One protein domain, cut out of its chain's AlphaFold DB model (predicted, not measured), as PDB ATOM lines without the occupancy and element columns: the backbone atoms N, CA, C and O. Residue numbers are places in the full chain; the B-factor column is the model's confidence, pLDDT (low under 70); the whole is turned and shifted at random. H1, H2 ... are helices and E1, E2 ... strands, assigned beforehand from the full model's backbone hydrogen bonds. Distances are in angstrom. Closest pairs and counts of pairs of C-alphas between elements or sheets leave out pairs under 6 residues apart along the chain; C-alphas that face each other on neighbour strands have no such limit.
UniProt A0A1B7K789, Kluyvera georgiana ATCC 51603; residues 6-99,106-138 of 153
ATOM      1  N   ASP A   6     -17.083 -39.821 -44.624       70.88
ATOM      2  CA  ASP A   6     -17.646 -38.684 -43.908       70.88
ATOM      3  C   ASP A   6     -16.523 -37.872 -43.253       70.88
ATOM      4  O   ASP A   6     -15.558 -38.415 -42.710       70.88
ATOM      5  N   TYR A   7     -16.669 -36.549 -43.297       75.00
ATOM      6  CA  TYR A   7     -15.727 -35.592 -42.726       75.00
ATOM      7  C   TYR A   7     -16.405 -34.919 -41.541       75.00
ATOM      8  O   TYR A   7     -17.259 -34.046 -41.715       75.00
ATOM      9  N   LEU A   8     -16.065 -35.362 -40.334       75.88
ATOM     10  CA  LEU A   8     -16.681 -34.869 -39.110       75.88
ATOM     11  C   LEU A   8     -15.822 -33.758 -38.516       75.88
ATOM     12  O   LEU A   8     -14.722 -34.017 -38.036       75.88
ATOM     13  N   LEU A   9     -16.341 -32.531 -38.509       77.19
ATOM     14  CA  LEU A   9     -15.751 -31.429 -37.748       77.19
ATOM     15  C   LEU A   9     -15.857 -31.723 -36.248       77.19
ATOM     16  O   LEU A   9     -16.951 -31.943 -35.733       77.19
ATOM     17  N   THR A  10     -14.723 -31.700 -35.554       78.69
ATOM     18  CA  THR A  10     -14.614 -31.918 -34.102       78.69
ATOM     19  C   THR A  10     -14.151 -30.668 -33.358       78.69
ATOM     20  O   THR A  10     -14.246 -30.618 -32.136       78.69
ATOM     21  N   GLN A  11     -13.661 -29.651 -34.074       80.69
ATOM     22  CA  GLN A  11     -13.201 -28.382 -33.512       80.69
ATOM     23  C   GLN A  11     -13.508 -27.211 -34.453       80.69
ATOM     24  O   GLN A  11     -13.547 -27.360 -35.674       80.69
ATOM     25  N   GLY A  12     -13.736 -26.027 -33.874       75.69
ATOM     26  CA  GLY A  12     -13.890 -24.760 -34.603       75.69
ATOM     27  C   GLY A  12     -15.251 -24.577 -35.289       75.69
ATOM     28  O   GLY A  12     -15.588 -23.472 -35.713       75.69
ATOM     29  N   GLY A  13     -16.069 -25.632 -35.354       78.88
ATOM     30  CA  GLY A  13     -17.388 -25.619 -35.987       78.88
ATOM     31  C   GLY A  13     -18.521 -25.040 -35.132       78.88
ATOM     32  O   GLY A  13     -19.535 -24.636 -35.693       78.88
ATOM     33  N   ASP A  14     -18.379 -24.947 -33.806       80.69
ATOM     34  CA  ASP A  14     -19.498 -24.644 -32.890       80.69
ATOM     35  C   ASP A  14     -20.200 -23.321 -33.204       80.69
ATOM     36  O   ASP A  14     -21.430 -23.244 -33.234       80.69
ATOM     37  N   LYS A  15     -19.419 -22.278 -33.504       78.00
ATOM     38  CA  LYS A  15     -19.960 -20.967 -33.887       78.00
ATOM     39  C   LYS A  15     -20.688 -21.015 -35.224       78.00
ATOM     40  O   LYS A  15     -21.702 -20.346 -35.376       78.00
ATOM     41  N   VAL A  16     -20.201 -21.817 -36.171       80.94
ATOM     42  CA  VAL A  16     -20.853 -22.020 -37.473       80.94
ATOM     43  C   VAL A  16     -22.155 -22.800 -37.290       80.94
ATOM     44  O   VAL A  16     -23.165 -22.449 -37.886       80.94
ATOM     45  N   VAL A  17     -22.176 -23.809 -36.416       82.69
ATOM     46  CA  VAL A  17     -23.399 -24.553 -36.079       82.69
ATOM     47  C   VAL A  17     -24.429 -23.644 -35.409       82.69
ATOM     48  O   VAL A  17     -25.601 -23.693 -35.778       82.69
ATOM     49  N   ALA A  18     -24.012 -22.810 -34.452       84.69
ATOM     50  CA  ALA A  18     -24.889 -21.842 -33.795       84.69
ATOM     51  C   ALA A  18     -25.453 -20.824 -34.799       84.69
ATOM     52  O   ALA A  18     -26.668 -20.660 -34.867       84.69
ATOM     53  N   LEU A  19     -24.586 -20.245 -35.641       85.44
ATOM     54  CA  LEU A  19     -24.958 -19.343 -36.734       85.44
ATOM     55  C   LEU A  19     -26.010 -19.975 -37.650       85.44
ATOM     56  O   LEU A  19     -27.021 -19.355 -37.951       85.44
ATOM     57  N   LEU A  20     -25.785 -21.217 -38.091       83.44
ATOM     58  CA  LEU A  20     -26.719 -21.903 -38.976       83.44
ATOM     59  C   LEU A  20     -28.034 -22.220 -38.257       83.44
ATOM     60  O   LEU A  20     -29.084 -22.173 -38.878       83.44
ATOM     61  N   LYS A  21     -28.042 -22.537 -36.962       84.88
ATOM     62  CA  LYS A  21     -29.288 -22.848 -36.237       84.88
ATOM     63  C   LYS A  21     -30.125 -21.618 -35.869       84.88
ATOM     64  O   LYS A  21     -31.292 -21.799 -35.528       84.88
ATOM     65  N   ASP A  22     -29.567 -20.416 -35.939       88.81
ATOM     66  CA  ASP A  22     -30.258 -19.185 -35.565       88.81
ATOM     67  C   ASP A  22     -31.357 -18.812 -36.584       88.81
ATOM     68  O   ASP A  22     -31.051 -18.607 -37.759       88.81
ATOM     69  N   PRO A  23     -32.635 -18.696 -36.172       88.62
ATOM     70  CA  PRO A  23     -33.733 -18.353 -37.077       88.62
ATOM     71  C   PRO A  23     -33.700 -16.899 -37.576       88.62
ATOM     72  O   PRO A  23     -34.423 -16.573 -38.513       88.62
ATOM     73  N   VAL A  24     -32.912 -16.016 -36.952       90.50
ATOM     74  CA  VAL A  24     -32.708 -14.630 -37.411       90.50
ATOM     75  C   VAL A  24     -31.691 -14.577 -38.556       90.50
ATOM     76  O   VAL A  24     -31.661 -13.610 -39.316       90.50
ATOM     77  N   ILE A  25     -30.858 -15.610 -38.697       89.75
ATOM     78  CA  ILE A  25     -29.850 -15.695 -39.747       89.75
ATOM     79  C   ILE A  25     -30.453 -16.379 -40.974       89.75
ATOM     80  O   ILE A  25     -30.735 -17.576 -40.989       89.75
ATOM     81  N   HIS A  26     -30.592 -15.599 -42.041       90.12
ATOM     82  CA  HIS A  26     -31.056 -16.063 -43.343       90.12
ATOM     83  C   HIS A  26     -29.957 -16.880 -44.030       90.12
ATOM     84  O   HIS A  26     -29.032 -16.327 -44.627       90.12
ATOM     85  N   ARG A  27     -30.012 -18.211 -43.920       87.06
ATOM     86  CA  ARG A  27     -28.969 -19.120 -44.438       87.06
ATOM     87  C   ARG A  27     -28.762 -18.993 -45.944       87.06
ATOM     88  O   ARG A  27     -27.651 -19.188 -46.430       87.06
ATOM     89  N   GLU A  28     -29.820 -18.652 -46.666       87.00
ATOM     90  CA  GLU A  28     -29.821 -18.336 -48.090       87.00
ATOM     91  C   GLU A  28     -28.947 -17.129 -48.439       87.00
ATOM     92  O   GLU A  28     -28.542 -17.002 -49.582       87.00
ATOM     93  N   ASN A  29     -28.594 -16.281 -47.470       89.94
ATOM     94  CA  ASN A  29     -27.723 -15.125 -47.673       89.94
ATOM     95  C   ASN A  29     -26.262 -15.402 -47.295       89.94
ATOM     96  O   ASN A  29     -25.418 -14.511 -47.422       89.94
ATOM     97  N   ILE A  30     -25.948 -16.616 -46.826       88.00
ATOM     98  CA  ILE A  30     -24.579 -17.036 -46.525       88.00
ATOM     99  C   ILE A  30     -23.950 -17.648 -47.777       88.00
ATOM    100  O   ILE A  30     -24.499 -18.566 -48.388       88.00
ATOM    101  N   THR A  31     -22.755 -17.179 -48.125       86.81
ATOM    102  CA  THR A  31     -21.911 -17.788 -49.160       86.81
ATOM    103  C   THR A  31     -20.526 -18.079 -48.605       86.81
ATOM    104  O   THR A  31     -20.065 -17.416 -47.673       86.81
ATOM    105  N   ILE A  32     -19.849 -19.069 -49.179       83.25
ATOM    106  CA  ILE A  32     -18.437 -19.317 -48.895       83.25
ATOM    107  C   ILE A  32     -17.607 -18.560 -49.931       83.25
ATOM    108  O   ILE A  32     -17.848 -18.663 -51.132       83.25
ATOM    109  N   GLN A  33     -16.664 -17.752 -49.455       78.81
ATOM    110  CA  GLN A  33     -15.740 -16.997 -50.287       78.81
ATOM    111  C   GLN A  33     -14.478 -17.821 -50.539       78.81
ATOM    112  O   GLN A  33     -13.738 -18.111 -49.598       78.81
ATOM    113  N   ASN A  34     -14.202 -18.064 -51.825       73.94
ATOM    114  CA  ASN A  34     -13.149 -18.948 -52.336       73.94
ATOM    115  C   ASN A  34     -13.393 -20.427 -51.995       73.94
ATOM    116  O   ASN A  34     -14.278 -20.763 -51.207       73.94
ATOM    117  N   ASP A  35     -12.606 -21.306 -52.607       68.81
ATOM    118  CA  ASP A  35     -12.661 -22.734 -52.312       68.81
ATOM    119  C   ASP A  35     -12.154 -23.013 -50.888       68.81
ATOM    120  O   ASP A  35     -11.219 -22.370 -50.393       68.81
ATOM    121  N   VAL A  36     -12.802 -23.960 -50.208       71.50
ATOM    122  CA  VAL A  36     -12.417 -24.374 -48.856       71.50
ATOM    123  C   VAL A  36     -11.238 -25.323 -48.953       71.50
ATOM    124  O   VAL A  36     -11.340 -26.349 -49.619       71.50
ATOM    125  N   GLN A  37     -10.153 -25.018 -48.247       72.69
ATOM    126  CA  GLN A  37      -8.949 -25.843 -48.261       72.69
ATOM    127  C   GLN A  37      -8.736 -26.503 -46.902       72.69
ATOM    128  O   GLN A  37      -8.632 -25.829 -45.873       72.69
ATOM    129  N   PHE A  38      -8.643 -27.829 -46.912       74.56
ATOM    130  CA  PHE A  38      -8.301 -28.633 -45.747       74.56
ATOM    131  C   PHE A  38      -6.993 -29.382 -45.990       74.56
ATOM    132  O   PHE A  38      -6.802 -30.047 -47.005       74.56
ATOM    133  N   ARG A  39      -6.081 -29.308 -45.028       78.56
ATOM    134  CA  ARG A  39      -4.880 -30.135 -44.976       78.56
ATOM    135  C   ARG A  39      -5.196 -31.427 -44.236       78.56
ATOM    136  O   ARG A  39      -5.689 -31.360 -43.115       78.56
ATOM    137  N   ILE A  40      -4.877 -32.568 -44.834       74.81
ATOM    138  CA  ILE A  40      -4.988 -33.883 -44.199       74.81
ATOM    139  C   ILE A  40      -3.659 -34.234 -43.536       74.81
ATOM    140  O   ILE A  40      -2.606 -34.150 -44.172       74.81
ATOM    141  N   ASP A  41      -3.734 -34.668 -42.284       70.12
ATOM    142  CA  ASP A  41      -2.688 -35.422 -41.611       70.12
ATOM    143  C   ASP A  41      -3.109 -36.897 -41.551       70.12
ATOM    144  O   ASP A  41      -4.126 -37.255 -40.950       70.12
ATOM    145  N   LYS A  42      -2.357 -37.752 -42.249       65.06
ATOM    146  CA  LYS A  42      -2.674 -39.179 -42.362       65.06
ATOM    147  C   LYS A  42      -2.300 -39.978 -41.124       65.06
ATOM    148  O   LYS A  42      -2.899 -41.030 -40.923       65.06
ATOM    149  N   GLU A  43      -1.320 -39.530 -40.344       67.56
ATOM    150  CA  GLU A  43      -0.889 -40.276 -39.157       67.56
ATOM    151  C   GLU A  43      -2.006 -40.270 -38.109       67.56
ATOM    152  O   GLU A  43      -2.333 -41.311 -37.539       67.56
ATOM    153  N   ASP A  44      -2.685 -39.130 -37.985       66.31
ATOM    154  CA  ASP A  44      -3.743 -38.918 -37.000       66.31
ATOM    155  C   ASP A  44      -5.168 -39.016 -37.587       66.31
ATOM    156  O   ASP A  44      -6.152 -38.889 -36.858       66.31
ATOM    157  N   ASN A  45      -5.312 -39.250 -38.901       70.25
ATOM    158  CA  ASN A  45      -6.590 -39.192 -39.635       70.25
ATOM    159  C   ASN A  45      -7.385 -37.897 -39.379       70.25
ATOM    160  O   ASN A  45      -8.624 -37.888 -39.410       70.25
ATOM    161  N   ILE A  46      -6.672 -36.799 -39.133       74.62
ATOM    162  CA  ILE A  46      -7.263 -35.484 -38.909       74.62
ATOM    163  C   ILE A  46      -7.162 -34.633 -40.169       74.62
ATOM    164  O   ILE A  46      -6.243 -34.764 -40.975       74.62
ATOM    165  N   PHE A  47      -8.102 -33.713 -40.328       79.75
ATOM    166  CA  PHE A  47      -7.972 -32.624 -41.284       79.75
ATOM    167  C   PHE A  47      -8.038 -31.289 -40.553       79.75
ATOM    168  O   PHE A  47      -8.749 -31.172 -39.560       79.75
ATOM    169  N   ILE A  48      -7.305 -30.290 -41.044       81.44
ATOM    170  CA  ILE A  48      -7.279 -28.929 -40.500       81.44
ATOM    171  C   ILE A  48      -7.474 -27.933 -41.638       81.44
ATOM    172  O   ILE A  48      -6.873 -28.088 -42.697       81.44
ATOM    173  N   GLY A  49      -8.268 -26.886 -41.445       81.75
ATOM    174  CA  GLY A  49      -8.446 -25.858 -42.463       81.75
ATOM    175  C   GLY A  49      -9.129 -24.607 -41.950       81.75
ATOM    176  O   GLY A  49      -9.238 -24.357 -40.748       81.75
ATOM    177  N   TRP A  50      -9.578 -23.804 -42.901       83.19
ATOM    178  CA  TRP A  50     -10.285 -22.563 -42.643       83.19
ATOM    179  C   TRP A  50     -11.380 -22.364 -43.685       83.19
ATOM    180  O   TRP A  50     -11.294 -22.850 -44.811       83.19
ATOM    181  N   ILE A  51     -12.398 -21.599 -43.310       84.50
ATOM    182  CA  ILE A  51     -13.435 -21.130 -44.227       84.50
ATOM    183  C   ILE A  51     -13.597 -19.628 -44.074       84.50
ATOM    184  O   ILE A  51     -13.412 -19.061 -42.996       84.50
ATOM    185  N   ASN A  52     -13.981 -18.977 -45.162       87.56
ATOM    186  CA  ASN A  52     -14.359 -17.580 -45.139       87.56
ATOM    187  C   ASN A  52     -15.809 -17.472 -45.601       87.56
ATOM    188  O   ASN A  52     -16.130 -17.834 -46.727       87.56
ATOM    189  N   LEU A  53     -16.685 -17.012 -44.720       88.75
ATOM    190  CA  LEU A  53     -18.102 -16.837 -45.003       88.75
ATOM    191  C   LEU A  53     -18.372 -15.378 -45.347       88.75
ATOM    192  O   LEU A  53     -17.802 -14.483 -44.724       88.75
ATOM    193  N   THR A  54     -19.286 -15.123 -46.277       90.88
ATOM    194  CA  THR A  54     -19.878 -13.796 -46.457       90.88
ATOM    195  C   THR A  54     -21.377 -13.833 -46.238       90.88
ATOM    196  O   THR A  54     -22.003 -14.879 -46.401       90.88
ATOM    197  N   TYR A  55     -21.932 -12.694 -45.826       91.31
ATOM    198  CA  TYR A  55     -23.350 -12.559 -45.527       91.31
ATOM    199  C   TYR A  55     -23.957 -11.343 -46.231       91.31
ATOM    200  O   TYR A  55     -23.571 -10.197 -45.972       91.31
ATOM    201  N   ALA A  56     -24.916 -11.605 -47.119       89.50
ATOM    202  CA  ALA A  56     -25.680 -10.596 -47.848       89.50
ATOM    203  C   ALA A  56     -26.891 -10.136 -47.019       89.50
ATOM    204  O   ALA A  56     -28.010 -10.607 -47.194       89.50
ATOM    205  N   TRP A  57     -26.658  -9.232 -46.070       89.12
ATOM    206  CA  TRP A  57     -27.714  -8.674 -45.223       89.12
ATOM    207  C   TRP A  57     -28.673  -7.781 -46.031       89.12
ATOM    208  O   TRP A  57     -28.248  -7.079 -46.948       89.12
ATOM    209  N   THR A  58     -29.962  -7.778 -45.673       85.00
ATOM    210  CA  THR A  58     -30.988  -6.982 -46.382       85.00
ATOM    211  C   THR A  58     -31.493  -5.790 -45.575       85.00
ATOM    212  O   THR A  58     -31.942  -4.791 -46.132       85.00
ATOM    213  N   ASN A  59     -31.407  -5.881 -44.250       88.38
ATOM    214  CA  ASN A  59     -31.868  -4.859 -43.323       88.38
ATOM    215  C   ASN A  59     -30.920  -4.749 -42.112       88.38
ATOM    216  O   ASN A  59     -30.029  -5.578 -41.914       88.38
ATOM    217  N   GLN A  60     -31.105  -3.711 -41.292       88.31
ATOM    218  CA  GLN A  60     -30.211  -3.434 -40.162       88.31
ATOM    219  C   GLN A  60     -30.236  -4.538 -39.089       88.31
ATOM    220  O   GLN A  60     -29.195  -4.847 -38.517       88.31
ATOM    221  N   LYS A  61     -31.385  -5.187 -38.864       90.06
ATOM    222  CA  LYS A  61     -31.508  -6.291 -37.902       90.06
ATOM    223  C   LYS A  61     -30.676  -7.502 -38.337       90.06
ATOM    224  O   LYS A  61     -29.968  -8.069 -37.509       90.06
ATOM    225  N   ASP A  62     -30.709  -7.858 -39.623       89.19
ATOM    226  CA  ASP A  62     -29.889  -8.946 -40.177       89.19
ATOM    227  C   ASP A  62     -28.397  -8.655 -39.992       89.19
ATOM    228  O   ASP A  62     -27.612  -9.538 -39.642       89.19
ATOM    229  N   LYS A  63     -28.007  -7.399 -40.238       89.12
ATOM    230  CA  LYS A  63     -26.629  -6.935 -40.090       89.12
ATOM    231  C   LYS A  63     -26.157  -7.063 -38.643       89.12
ATOM    232  O   LYS A  63     -25.084  -7.614 -38.413       89.12
ATOM    233  N   ASP A  64     -26.953  -6.594 -37.685       90.56
ATOM    234  CA  ASP A  64     -26.611  -6.641 -36.260       90.56
ATOM    235  C   ASP A  64     -26.517  -8.088 -35.752       90.56
ATOM    236  O   ASP A  64     -25.574  -8.440 -35.036       90.56
ATOM    237  N   ALA A  65     -27.435  -8.959 -36.190       91.69
ATOM    238  CA  ALA A  65     -27.396 -10.383 -35.875       91.69
ATOM    239  C   ALA A  65     -26.119 -11.043 -36.413       91.69
ATOM    240  O   ALA A  65     -25.378 -11.661 -35.648       91.69
ATOM    241  N   ALA A  66     -25.788 -10.849 -37.692       90.94
ATOM    242  CA  ALA A  66     -24.555 -11.382 -38.272       90.94
ATOM    243  C   ALA A  66     -23.304 -10.841 -37.557       90.94
ATOM    244  O   ALA A  66     -22.375 -11.594 -37.258       90.94
ATOM    245  N   MET A  67     -23.280  -9.554 -37.203       90.88
ATOM    246  CA  MET A  67     -22.176  -8.969 -36.441       90.88
ATOM    247  C   MET A  67     -22.001  -9.596 -35.049       90.88
ATOM    248  O   MET A  67     -20.859  -9.750 -34.612       90.88
ATOM    249  N   SER A  68     -23.074 -10.033 -34.376       91.75
ATOM    250  CA  SER A  68     -22.964 -10.748 -33.090       91.75
ATOM    251  C   SER A  68     -22.261 -12.110 -33.196       91.75
ATOM    252  O   SER A  68     -21.618 -12.546 -32.241       91.75
ATOM    253  N   TYR A  69     -22.276 -12.732 -34.381       89.31
ATOM    254  CA  TYR A  69     -21.507 -13.945 -34.684       89.31
ATOM    255  C   TYR A  69     -20.056 -13.656 -35.100       89.31
ATOM    256  O   TYR A  69     -19.285 -14.578 -35.368       89.31
ATOM    257  N   GLY A  70     -19.653 -12.382 -35.120       89.69
ATOM    258  CA  GLY A  70     -18.293 -11.950 -35.423       89.69
ATOM    259  C   GLY A  70     -18.047 -11.583 -36.885       89.69
ATOM    260  O   GLY A  70     -16.891 -11.351 -37.245       89.69
ATOM    261  N   PHE A  71     -19.089 -11.495 -37.720       90.69
ATOM    262  CA  PHE A  71     -18.946 -10.940 -39.065       90.69
ATOM    263  C   PHE A  71     -18.494  -9.476 -38.999       90.69
ATOM    264  O   PHE A  71     -18.981  -8.691 -38.184       90.69
ATOM    265  N   ARG A  72     -17.576  -9.086 -39.885       89.50
ATOM    266  CA  ARG A  72     -17.038  -7.720 -39.962       89.50
ATOM    267  C   ARG A  72     -17.188  -7.151 -41.365       89.50
ATOM    268  O   ARG A  72     -17.080  -7.884 -42.345       89.50
ATOM    269  N   CYS A  73     -17.397  -5.838 -41.466       85.44
ATOM    270  CA  CYS A  73     -17.383  -5.138 -42.751       85.44
ATOM    271  C   CYS A  73     -15.977  -5.187 -43.359       85.44
ATOM    272  O   CYS A  73     -15.041  -4.641 -42.777       85.44
ATOM    273  N   LYS A  74     -15.834  -5.798 -44.541       71.75
ATOM    274  CA  LYS A  74     -14.558  -5.835 -45.277       71.75
ATOM    275  C   LYS A  74     -14.261  -4.523 -46.019       71.75
ATOM    276  O   LYS A  74     -13.099  -4.186 -46.207       71.75
ATOM    277  N   ASN A  75     -15.303  -3.764 -46.374       67.31
ATOM    278  CA  ASN A  75     -15.203  -2.473 -47.057       67.31
ATOM    279  C   ASN A  75     -15.864  -1.367 -46.218       67.31
ATOM    280  O   ASN A  75     -16.971  -1.548 -45.703       67.31
ATOM    281  N   SER A  76     -15.203  -0.217 -46.100       53.28
ATOM    282  CA  SER A  76     -15.708   0.981 -45.423       53.28
ATOM    283  C   SER A  76     -16.581   1.802 -46.385       53.28
ATOM    284  O   SER A  76     -16.069   2.464 -47.282       53.28
ATOM    285  N   GLY A  77     -17.908   1.743 -46.228       60.22
ATOM    286  CA  GLY A  77     -18.860   2.523 -47.033       60.22
ATOM    287  C   GLY A  77     -20.273   1.925 -47.082       60.22
ATOM    288  O   GLY A  77     -20.622   1.064 -46.276       60.22
ATOM    289  N   SER A  78     -21.082   2.358 -48.057       58.22
ATOM    290  CA  SER A  78     -22.451   1.864 -48.309       58.22
ATOM    291  C   SER A  78     -22.513   0.423 -48.842       58.22
ATOM    292  O   SER A  78     -23.576  -0.188 -48.824       58.22
ATOM    293  N   LEU A  79     -21.375  -0.136 -49.268       63.38
ATOM    294  CA  LEU A  79     -21.212  -1.495 -49.801       63.38
ATOM    295  C   LEU A  79     -20.514  -2.427 -48.793       63.38
ATOM    296  O   LEU A  79     -19.645  -3.219 -49.164       63.38
ATOM    297  N   CYS A  80     -20.815  -2.295 -47.496       72.94
ATOM    298  CA  CYS A  80     -20.251  -3.188 -46.483       72.94
ATOM    299  C   CYS A  80     -20.676  -4.644 -46.756       72.94
ATOM    300  O   CYS A  80     -21.820  -5.032 -46.513       72.94
ATOM    301  N   ILE A  81     -19.716  -5.447 -47.217       81.94
ATOM    302  CA  ILE A  81     -19.819  -6.905 -47.277       81.94
ATOM    303  C   ILE A  81     -19.355  -7.440 -45.927       81.94
ATOM    304  O   ILE A  81     -18.220  -7.188 -45.510       81.94
ATOM    305  N   LEU A  82     -20.249  -8.145 -45.241       87.81
ATOM    306  CA  LEU A  82     -19.943  -8.809 -43.986       87.81
ATOM    307  C   LEU A  82     -19.184 -10.102 -44.271       87.81
ATOM    308  O   LEU A  82     -19.662 -10.937 -45.037       87.81
ATOM    309  N   SER A  83     -18.023 -10.274 -43.641       87.88
ATOM    310  CA  SER A  83     -17.202 -11.481 -43.754       87.88
ATOM    311  C   SER A  83     -16.841 -12.046 -42.384       87.88
ATOM    312  O   SER A  83     -16.560 -11.289 -41.452       87.88
ATOM    313  N   LEU A  84     -16.822 -13.372 -42.276       86.69
ATOM    314  CA  LEU A  84     -16.393 -14.114 -41.097       86.69
ATOM    315  C   LEU A  84     -15.337 -15.137 -41.512       86.69
ATOM    316  O   LEU A  84     -15.626 -16.085 -42.239       86.69
ATOM    317  N   PHE A  85     -14.119 -14.948 -41.014       86.00
ATOM    318  CA  PHE A  85     -13.051 -15.927 -41.145       86.00
ATOM    319  C   PHE A  85     -13.118 -16.897 -39.967       86.00
ATOM    320  O   PHE A  85     -13.026 -16.472 -38.814       86.00
ATOM    321  N   VAL A  86     -13.293 -18.182 -40.259       83.31
ATOM    322  CA  VAL A  86     -13.264 -19.255 -39.264       83.31
ATOM    323  C   VAL A  86     -12.015 -20.079 -39.525       83.31
ATOM    324  O   VAL A  86     -11.895 -20.733 -40.561       83.31
ATOM    325  N   ASN A  87     -11.076 -20.001 -38.593       80.69
ATOM    326  CA  ASN A  87      -9.821 -20.736 -38.605       80.69
ATOM    327  C   ASN A  87      -9.876 -21.932 -37.650       80.69
ATOM    328  O   ASN A  87     -10.849 -22.113 -36.918       80.69
ATOM    329  N   ASP A  88      -8.812 -22.735 -37.673       78.19
ATOM    330  CA  ASP A  88      -8.612 -23.874 -36.772       78.19
ATOM    331  C   ASP A  88      -9.781 -24.869 -36.798       78.19
ATOM    332  O   ASP A  88     -10.098 -25.522 -35.800       78.19
ATOM    333  N   LEU A  89     -10.436 -24.980 -37.960       82.44
ATOM    334  CA  LEU A  89     -11.392 -26.044 -38.203       82.44
ATOM    335  C   LEU A  89     -10.606 -27.335 -38.247       82.44
ATOM    336  O   LEU A  89      -9.793 -27.508 -39.151       82.44
ATOM    337  N   ALA A  90     -10.859 -28.220 -37.294       82.69
ATOM    338  CA  ALA A  90     -10.277 -29.545 -37.298       82.69
ATOM    339  C   ALA A  90     -11.367 -30.602 -37.230       82.69
ATOM    340  O   ALA A  90     -12.452 -30.389 -36.675       82.69
ATOM    341  N   GLY A  91     -11.081 -31.743 -37.826       81.62
ATOM    342  CA  GLY A  91     -12.007 -32.849 -37.866       81.62
ATOM    343  C   GLY A  91     -11.312 -34.155 -38.154       81.62
ATOM    344  O   GLY A  91     -10.098 -34.213 -38.308       81.62
ATOM    345  N   THR A  92     -12.111 -35.204 -38.226       77.69
ATOM    346  CA  THR A  92     -11.661 -36.576 -38.444       77.69
ATOM    347  C   THR A  92     -12.340 -37.155 -39.677       77.69
ATOM    348  O   THR A  92     -13.463 -36.774 -40.027       77.69
ATOM    349  N   ILE A  93     -11.633 -38.054 -40.356       75.62
ATOM    350  CA  ILE A  93     -12.117 -38.733 -41.559       75.62
ATOM    351  C   ILE A  93     -12.556 -40.142 -41.167       75.62
ATOM    352  O   ILE A  93     -11.765 -40.900 -40.611       75.62
ATOM    353  N   HIS A  94     -13.803 -40.498 -41.479       73.25
ATOM    354  CA  HIS A  94     -14.372 -41.815 -41.170       73.25
ATOM    355  C   HIS A  94     -15.013 -42.437 -42.401       73.25
ATOM    356  O   HIS A  94     -15.414 -41.732 -43.329       73.25
ATOM    357  N   GLU A  95     -15.148 -43.762 -42.409       73.56
ATOM    358  CA  GLU A  95     -15.973 -44.437 -43.412       73.56
ATOM    359  C   GLU A  95     -17.409 -43.913 -43.364       73.56
ATOM    360  O   GLU A  95     -17.955 -43.627 -42.296       73.56
ATOM    361  N   LYS A  96     -18.023 -43.784 -44.542       73.25
ATOM    362  CA  LYS A  96     -19.359 -43.213 -44.661       73.25
ATOM    363  C   LYS A  96     -20.382 -44.018 -43.874       73.25
ATOM    364  O   LYS A  96     -20.589 -45.208 -44.131       73.25
ATOM    365  N   ASN A  97     -21.086 -43.340 -42.977       69.94
ATOM    366  CA  ASN A  97     -22.172 -43.941 -42.232       69.94
ATOM    367  C   ASN A  97     -23.389 -44.135 -43.153       69.94
ATOM    368  O   ASN A  97     -23.947 -43.177 -43.693       69.94
ATOM    369  N   LYS A  98     -23.815 -45.389 -43.326       68.62
ATOM    370  CA  LYS A  98     -24.965 -45.755 -44.171       68.62
ATOM    371  C   LYS A  98     -26.314 -45.353 -43.564       68.62
ATOM    372  O   LYS A  98     -27.287 -45.259 -44.307       68.62
ATOM    373  N   ASP A  99     -26.345 -45.050 -42.266       68.81
ATOM    374  CA  ASP A  99     -27.557 -44.747 -41.499       68.81
ATOM    375  C   ASP A  99     -27.696 -43.253 -41.150       68.81
ATOM    376  O   ASP A  99     -28.530 -42.870 -40.324       68.81
ATOM    377  N   LEU A 106     -27.153 -30.056 -41.420       67.50
ATOM    378  CA  LEU A 106     -27.114 -28.618 -41.662       67.50
ATOM    379  C   LEU A 106     -26.344 -28.382 -42.959       67.50
ATOM    380  O   LEU A 106     -25.158 -28.699 -43.042       67.50
ATOM    381  N   SER A 107     -27.019 -27.848 -43.971       69.31
ATOM    382  CA  SER A 107     -26.430 -27.538 -45.271       69.31
ATOM    383  C   SER A 107     -26.345 -26.032 -45.500       69.31
ATOM    384  O   SER A 107     -27.178 -25.254 -45.030       69.31
ATOM    385  N   PHE A 108     -25.333 -25.624 -46.264       72.44
ATOM    386  CA  PHE A 108     -25.333 -24.318 -46.911       72.44
ATOM    387  C   PHE A 108     -26.227 -24.373 -48.156       72.44
ATOM    388  O   PHE A 108     -26.265 -25.390 -48.849       72.44
ATOM    389  N   HIS A 109     -26.931 -23.276 -48.444       76.62
ATOM    390  CA  HIS A 109     -27.794 -23.175 -49.629       76.62
ATOM    391  C   HIS A 109     -27.005 -22.980 -50.926       76.62
ATOM    392  O   HIS A 109     -27.479 -23.352 -51.999       76.62
ATOM    393  N   HIS A 110     -25.798 -22.422 -50.829       71.06
ATOM    394  CA  HIS A 110     -24.915 -22.214 -51.966       71.06
ATOM    395  C   HIS A 110     -23.889 -23.347 -52.069       71.06
ATOM    396  O   HIS A 110     -23.242 -23.657 -51.065       71.06
ATOM    397  N   PRO A 111     -23.712 -23.956 -53.257       71.50
ATOM    398  CA  PRO A 111     -22.658 -24.934 -53.466       71.50
ATOM    399  C   PRO A 111     -21.283 -24.262 -53.382       71.50
ATOM    400  O   PRO A 111     -21.115 -23.106 -53.766       71.50
ATOM    401  N   PHE A 112     -20.296 -25.008 -52.900       68.44
ATOM    402  CA  PHE A 112     -18.897 -24.597 -52.831       68.44
ATOM    403  C   PHE A 112     -18.006 -25.822 -53.016       68.44
ATOM    404  O   PHE A 112     -18.416 -26.943 -52.691       68.44
ATOM    405  N   ASN A 113     -16.795 -25.615 -53.530       68.81
ATOM    406  CA  ASN A 113     -15.827 -26.695 -53.636       68.81
ATOM    407  C   ASN A 113     -15.054 -26.836 -52.328       68.81
ATOM    408  O   ASN A 113     -14.774 -25.860 -51.624       68.81
ATOM    409  N   VAL A 114     -14.707 -28.081 -52.023       67.19
ATOM    410  CA  VAL A 114     -13.826 -28.426 -50.916       67.19
ATOM    411  C   VAL A 114     -12.639 -29.167 -51.497       67.19
ATOM    412  O   VAL A 114     -12.804 -30.182 -52.172       67.19
ATOM    413  N   GLU A 115     -11.452 -28.657 -51.216       68.44
ATOM    414  CA  GLU A 115     -10.188 -29.206 -51.669       68.44
ATOM    415  C   GLU A 115      -9.414 -29.740 -50.468       68.44
ATOM    416  O   GLU A 115      -9.240 -29.054 -49.458       68.44
ATOM    417  N   PHE A 116      -8.939 -30.978 -50.586       68.19
ATOM    418  CA  PHE A 116      -8.086 -31.595 -49.584       68.19
ATOM    419  C   PHE A 116      -6.663 -31.742 -50.119       68.19
ATOM    420  O   PHE A 116      -6.455 -32.214 -51.238       68.19
ATOM    421  N   TYR A 117      -5.691 -31.372 -49.290       68.38
ATOM    422  CA  TYR A 117      -4.268 -31.394 -49.618       68.38
ATOM    423  C   TYR A 117      -3.492 -32.255 -48.623       68.38
ATOM    424  O   TYR A 117      -3.719 -32.183 -47.416       68.38
ATOM    425  N   GLU A 118      -2.534 -33.033 -49.123       63.38
ATOM    426  CA  GLU A 118      -1.610 -33.834 -48.316       63.38
ATOM    427  C   GLU A 118      -0.181 -33.305 -48.486       63.38
ATOM    428  O   GLU A 118       0.305 -33.157 -49.610       63.38
ATOM    429  N   TYR A 119       0.513 -33.048 -47.375       53.16
ATOM    430  CA  TYR A 119       1.940 -32.729 -47.392       53.16
ATOM    431  C   TYR A 119       2.762 -34.009 -47.215       53.16
ATOM    432  O   TYR A 119       2.626 -34.703 -46.212       53.16
ATOM    433  N   LYS A 120       3.655 -34.310 -48.163       50.72
ATOM    434  CA  LYS A 120       4.660 -35.367 -47.986       50.72
ATOM    435  C   LYS A 120       5.882 -34.797 -47.263       50.72
ATOM    436  O   LYS A 120       6.579 -33.944 -47.813       50.72
ATOM    437  N   ASN A 121       6.163 -35.289 -46.059       42.41
ATOM    438  CA  ASN A 121       7.409 -34.992 -45.352       42.41
ATOM    439  C   ASN A 121       8.607 -35.529 -46.160       42.41
ATOM    440  O   ASN A 121       8.633 -36.703 -46.522       42.41
ATOM    441  N   GLY A 122       9.587 -34.666 -46.465       43.25
ATOM    442  CA  GLY A 122      10.835 -35.046 -47.152       43.25
ATOM    443  C   GLY A 122      11.264 -34.162 -48.330       43.25
ATOM    444  O   GLY A 122      12.377 -34.319 -48.824       43.25
ATOM    445  N   VAL A 123      10.438 -33.207 -48.772       41.44
ATOM    446  CA  VAL A 123      10.823 -32.257 -49.829       41.44
ATOM    447  C   VAL A 123      11.288 -30.946 -49.195       41.44
ATOM    448  O   VAL A 123      10.496 -30.200 -48.625       41.44
ATOM    449  N   SER A 124      12.593 -30.672 -49.271       37.81
ATOM    450  CA  SER A 124      13.174 -29.397 -48.842       37.81
ATOM    451  C   SER A 124      12.540 -28.233 -49.609       37.81
ATOM    452  O   SER A 124      12.528 -28.230 -50.839       37.81
ATOM    453  N   MET A 125      12.087 -27.202 -48.887       39.31
ATOM    454  CA  MET A 125      11.591 -25.937 -49.453       39.31
ATOM    455  C   MET A 125      12.610 -25.244 -50.378       39.31
ATOM    456  O   MET A 125      12.221 -24.436 -51.213       39.31
ATOM    457  N   ALA A 126      13.903 -25.579 -50.273       41.31
ATOM    458  CA  ALA A 126      14.952 -25.071 -51.161       41.31
ATOM    459  C   ALA A 126      15.016 -25.796 -52.522       41.31
ATOM    460  O   ALA A 126      15.568 -25.252 -53.473       41.31
ATOM    461  N   ALA A 127      14.441 -26.999 -52.639       40.97
ATOM    462  CA  ALA A 127      14.347 -27.742 -53.901       40.97
ATOM    463  C   ALA A 127      13.083 -27.389 -54.712       40.97
ATOM    464  O   ALA A 127      12.967 -27.777 -55.869       40.97
ATOM    465  N   LEU A 128      12.152 -26.625 -54.126       40.88
ATOM    466  CA  LEU A 128      10.890 -26.181 -54.735       40.88
ATOM    467  C   LEU A 128      11.005 -24.785 -55.370       40.88
ATOM    468  O   LEU A 128      10.075 -23.978 -55.330       40.88
ATOM    469  N   GLY A 129      12.154 -24.492 -55.982       37.72
ATOM    470  CA  GLY A 129      12.251 -23.404 -56.944       37.72
ATOM    471  C   GLY A 129      11.356 -23.717 -58.144       37.72
ATOM    472  O   GLY A 129      11.700 -24.560 -58.960       37.72
ATOM    473  N   GLN A 130      10.215 -23.031 -58.235       38.53
ATOM    474  CA  GLN A 130       9.287 -23.042 -59.376       38.53
ATOM    475  C   GLN A 130       8.604 -24.380 -59.704       38.53
ATOM    476  O   GLN A 130       8.710 -24.898 -60.813       38.53
ATOM    477  N   GLY A 131       7.812 -24.912 -58.777       35.84
ATOM    478  CA  GLY A 131       6.925 -26.020 -59.124       35.84
ATOM    479  C   GLY A 131       6.247 -26.640 -57.923       35.84
ATOM    480  O   GLY A 131       6.475 -27.808 -57.625       35.84
ATOM    481  N   LEU A 132       5.414 -25.872 -57.219       36.09
ATOM    482  CA  LEU A 132       4.404 -26.496 -56.371       36.09
ATOM    483  C   LEU A 132       3.477 -27.259 -57.319       36.09
ATOM    484  O   LEU A 132       2.699 -26.644 -58.041       36.09
ATOM    485  N   LEU A 133       3.587 -28.582 -57.348       35.44
ATOM    486  CA  LEU A 133       2.462 -29.416 -57.737       35.44
ATOM    487  C   LEU A 133       1.654 -29.631 -56.459       35.44
ATOM    488  O   LEU A 133       1.989 -30.539 -55.691       35.44
ATOM    489  N   PRO A 134       0.623 -28.813 -56.175       34.81
ATOM    490  CA  PRO A 134      -0.436 -29.310 -55.324       34.81
ATOM    491  C   PRO A 134      -0.931 -30.594 -55.992       34.81
ATOM    492  O   PRO A 134      -1.418 -30.564 -57.123       34.81
ATOM    493  N   LEU A 135      -0.760 -31.742 -55.334       38.47
ATOM    494  CA  LEU A 135      -1.602 -32.882 -55.666       38.47
ATOM    495  C   LEU A 135      -3.007 -32.470 -55.226       38.47
ATOM    496  O   LEU A 135      -3.380 -32.643 -54.069       38.47
ATOM    497  N   THR A 136      -3.753 -31.843 -56.130       35.69
ATOM    498  CA  THR A 136      -5.172 -31.590 -55.931       35.69
ATOM    499  C   THR A 136      -5.840 -32.958 -55.935       35.69
ATOM    500  O   THR A 136      -5.972 -33.595 -56.981       35.69
ATOM    501  N   LEU A 137      -6.207 -33.464 -54.758       37.12
ATOM    502  CA  LEU A 137      -7.048 -34.648 -54.662       37.12
ATOM    503  C   LEU A 137      -8.450 -34.225 -55.094       37.12
ATOM    504  O   LEU A 137      -9.254 -33.761 -54.287       37.12
ATOM    505  N   VAL A 138      -8.737 -34.359 -56.389       35.03
ATOM    506  CA  VAL A 138     -10.109 -34.292 -56.889       35.03
ATOM    507  C   VAL A 138     -10.835 -35.494 -56.292       35.03
ATOM    508  O   VAL A 138     -10.691 -36.626 -56.754       35.03
TER     509      VAL A 138
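AT A GLANCE: This is residues 6 to 99 and 106 to 138 of the 153 residues of a protein of Kluyvera georgiana ATCC 51603 (UniProt A0A1B7K789). A single strongly twisted sheet makes the core, with the long strands E4 and E5 side by side in it; E2 and E3 lie one after the other along one side of E4, E6 lies beyond E3, and E1 lies beside the later part of E5. Two short helices, H1 and H2, only graze this sheet, H2 near the end of E4 and the beginning of E5, and at the far end residues 121 to 133 stick out as a free loop. The printed part has 127 residues, with two named helices and six named strands; along the chain E1 is followed by H1, then come E2, E3 and E4, then H2, and last E5 and E6. The branched sheet is mixed: its neighbour pairs E1 and E5, E2 and E4, E3 and E4, and E4 and E5 are antiparallel, and E3 and E6 are parallel. The class is mixed, helices and strands, with under half of the residues in named elements. The whole is loose, with a radius of gyration of the C-alphas of 17.5 A, and flat, spanning 52 by 43 by 21 A.

IN THESE COORDINATES: E1 is residues 6 to 11, with C-alpha 6 at (-17.646, -38.684, -43.908). H1 is residues 14 to 21, E2 residues 30 to 32 and E3 residues 36 to 41, 16.4 A long. E4, residues 46 to 55, is 28.8 A long. H2 is residues 60 to 68, 12.5 A long. E5, residues 82 to 95, is 35.9 A long and bends by 64 degrees at residue 88. E6 is residues 114 to 118, with C-alpha 118 at (-1.610, -33.834, -48.316).

HOW THE PARTS SIT: E4 has E2 and E3 on one side and E5 on the other side. E4 and E5 are antiparallel at 149 degrees, with N 49 and O 89 2.8 A apart. E3 and E4 form a hairpin, antiparallel at 168 degrees, with N 39 and O 48 2.7 A apart. E2 is antiparallel to E4, with N 54 and O 31 at 2.8 A. E6 is parallel to E3 at 30 degrees, with N 115 and O 36 at 2.8 A. E1 is antiparallel to E5, with N 6 and O 94 at 2.8 A. Residues 72 to 73 pair antiparallel with residues 82 to 83 of E5. H1 grazes the sheet with residues 14 to 20, H2 with residues 62 to 67. The closest C-alphas of H2 and E5 are those of Ala 66 and Leu 82, 7.8 A. H1 and H2 are only just apart, 8.1 A at the closest. In both helices every O i to N i+4 pair is within hydrogen-bond range.

THE WHOLE: The two C-alphas farthest apart are those of Lys 61 and Ala 127, 53.1 A. Residues 100 to 105 are not printed, and C-alphas 99 and 106 are 16.1 A apart across the cut. Of the links that are printed whole, H2 to E5 is long. Mean pLDDT of the printed part is 73.0; 41 residues are under 70, among them residues 75 to 79 and 112 to 138.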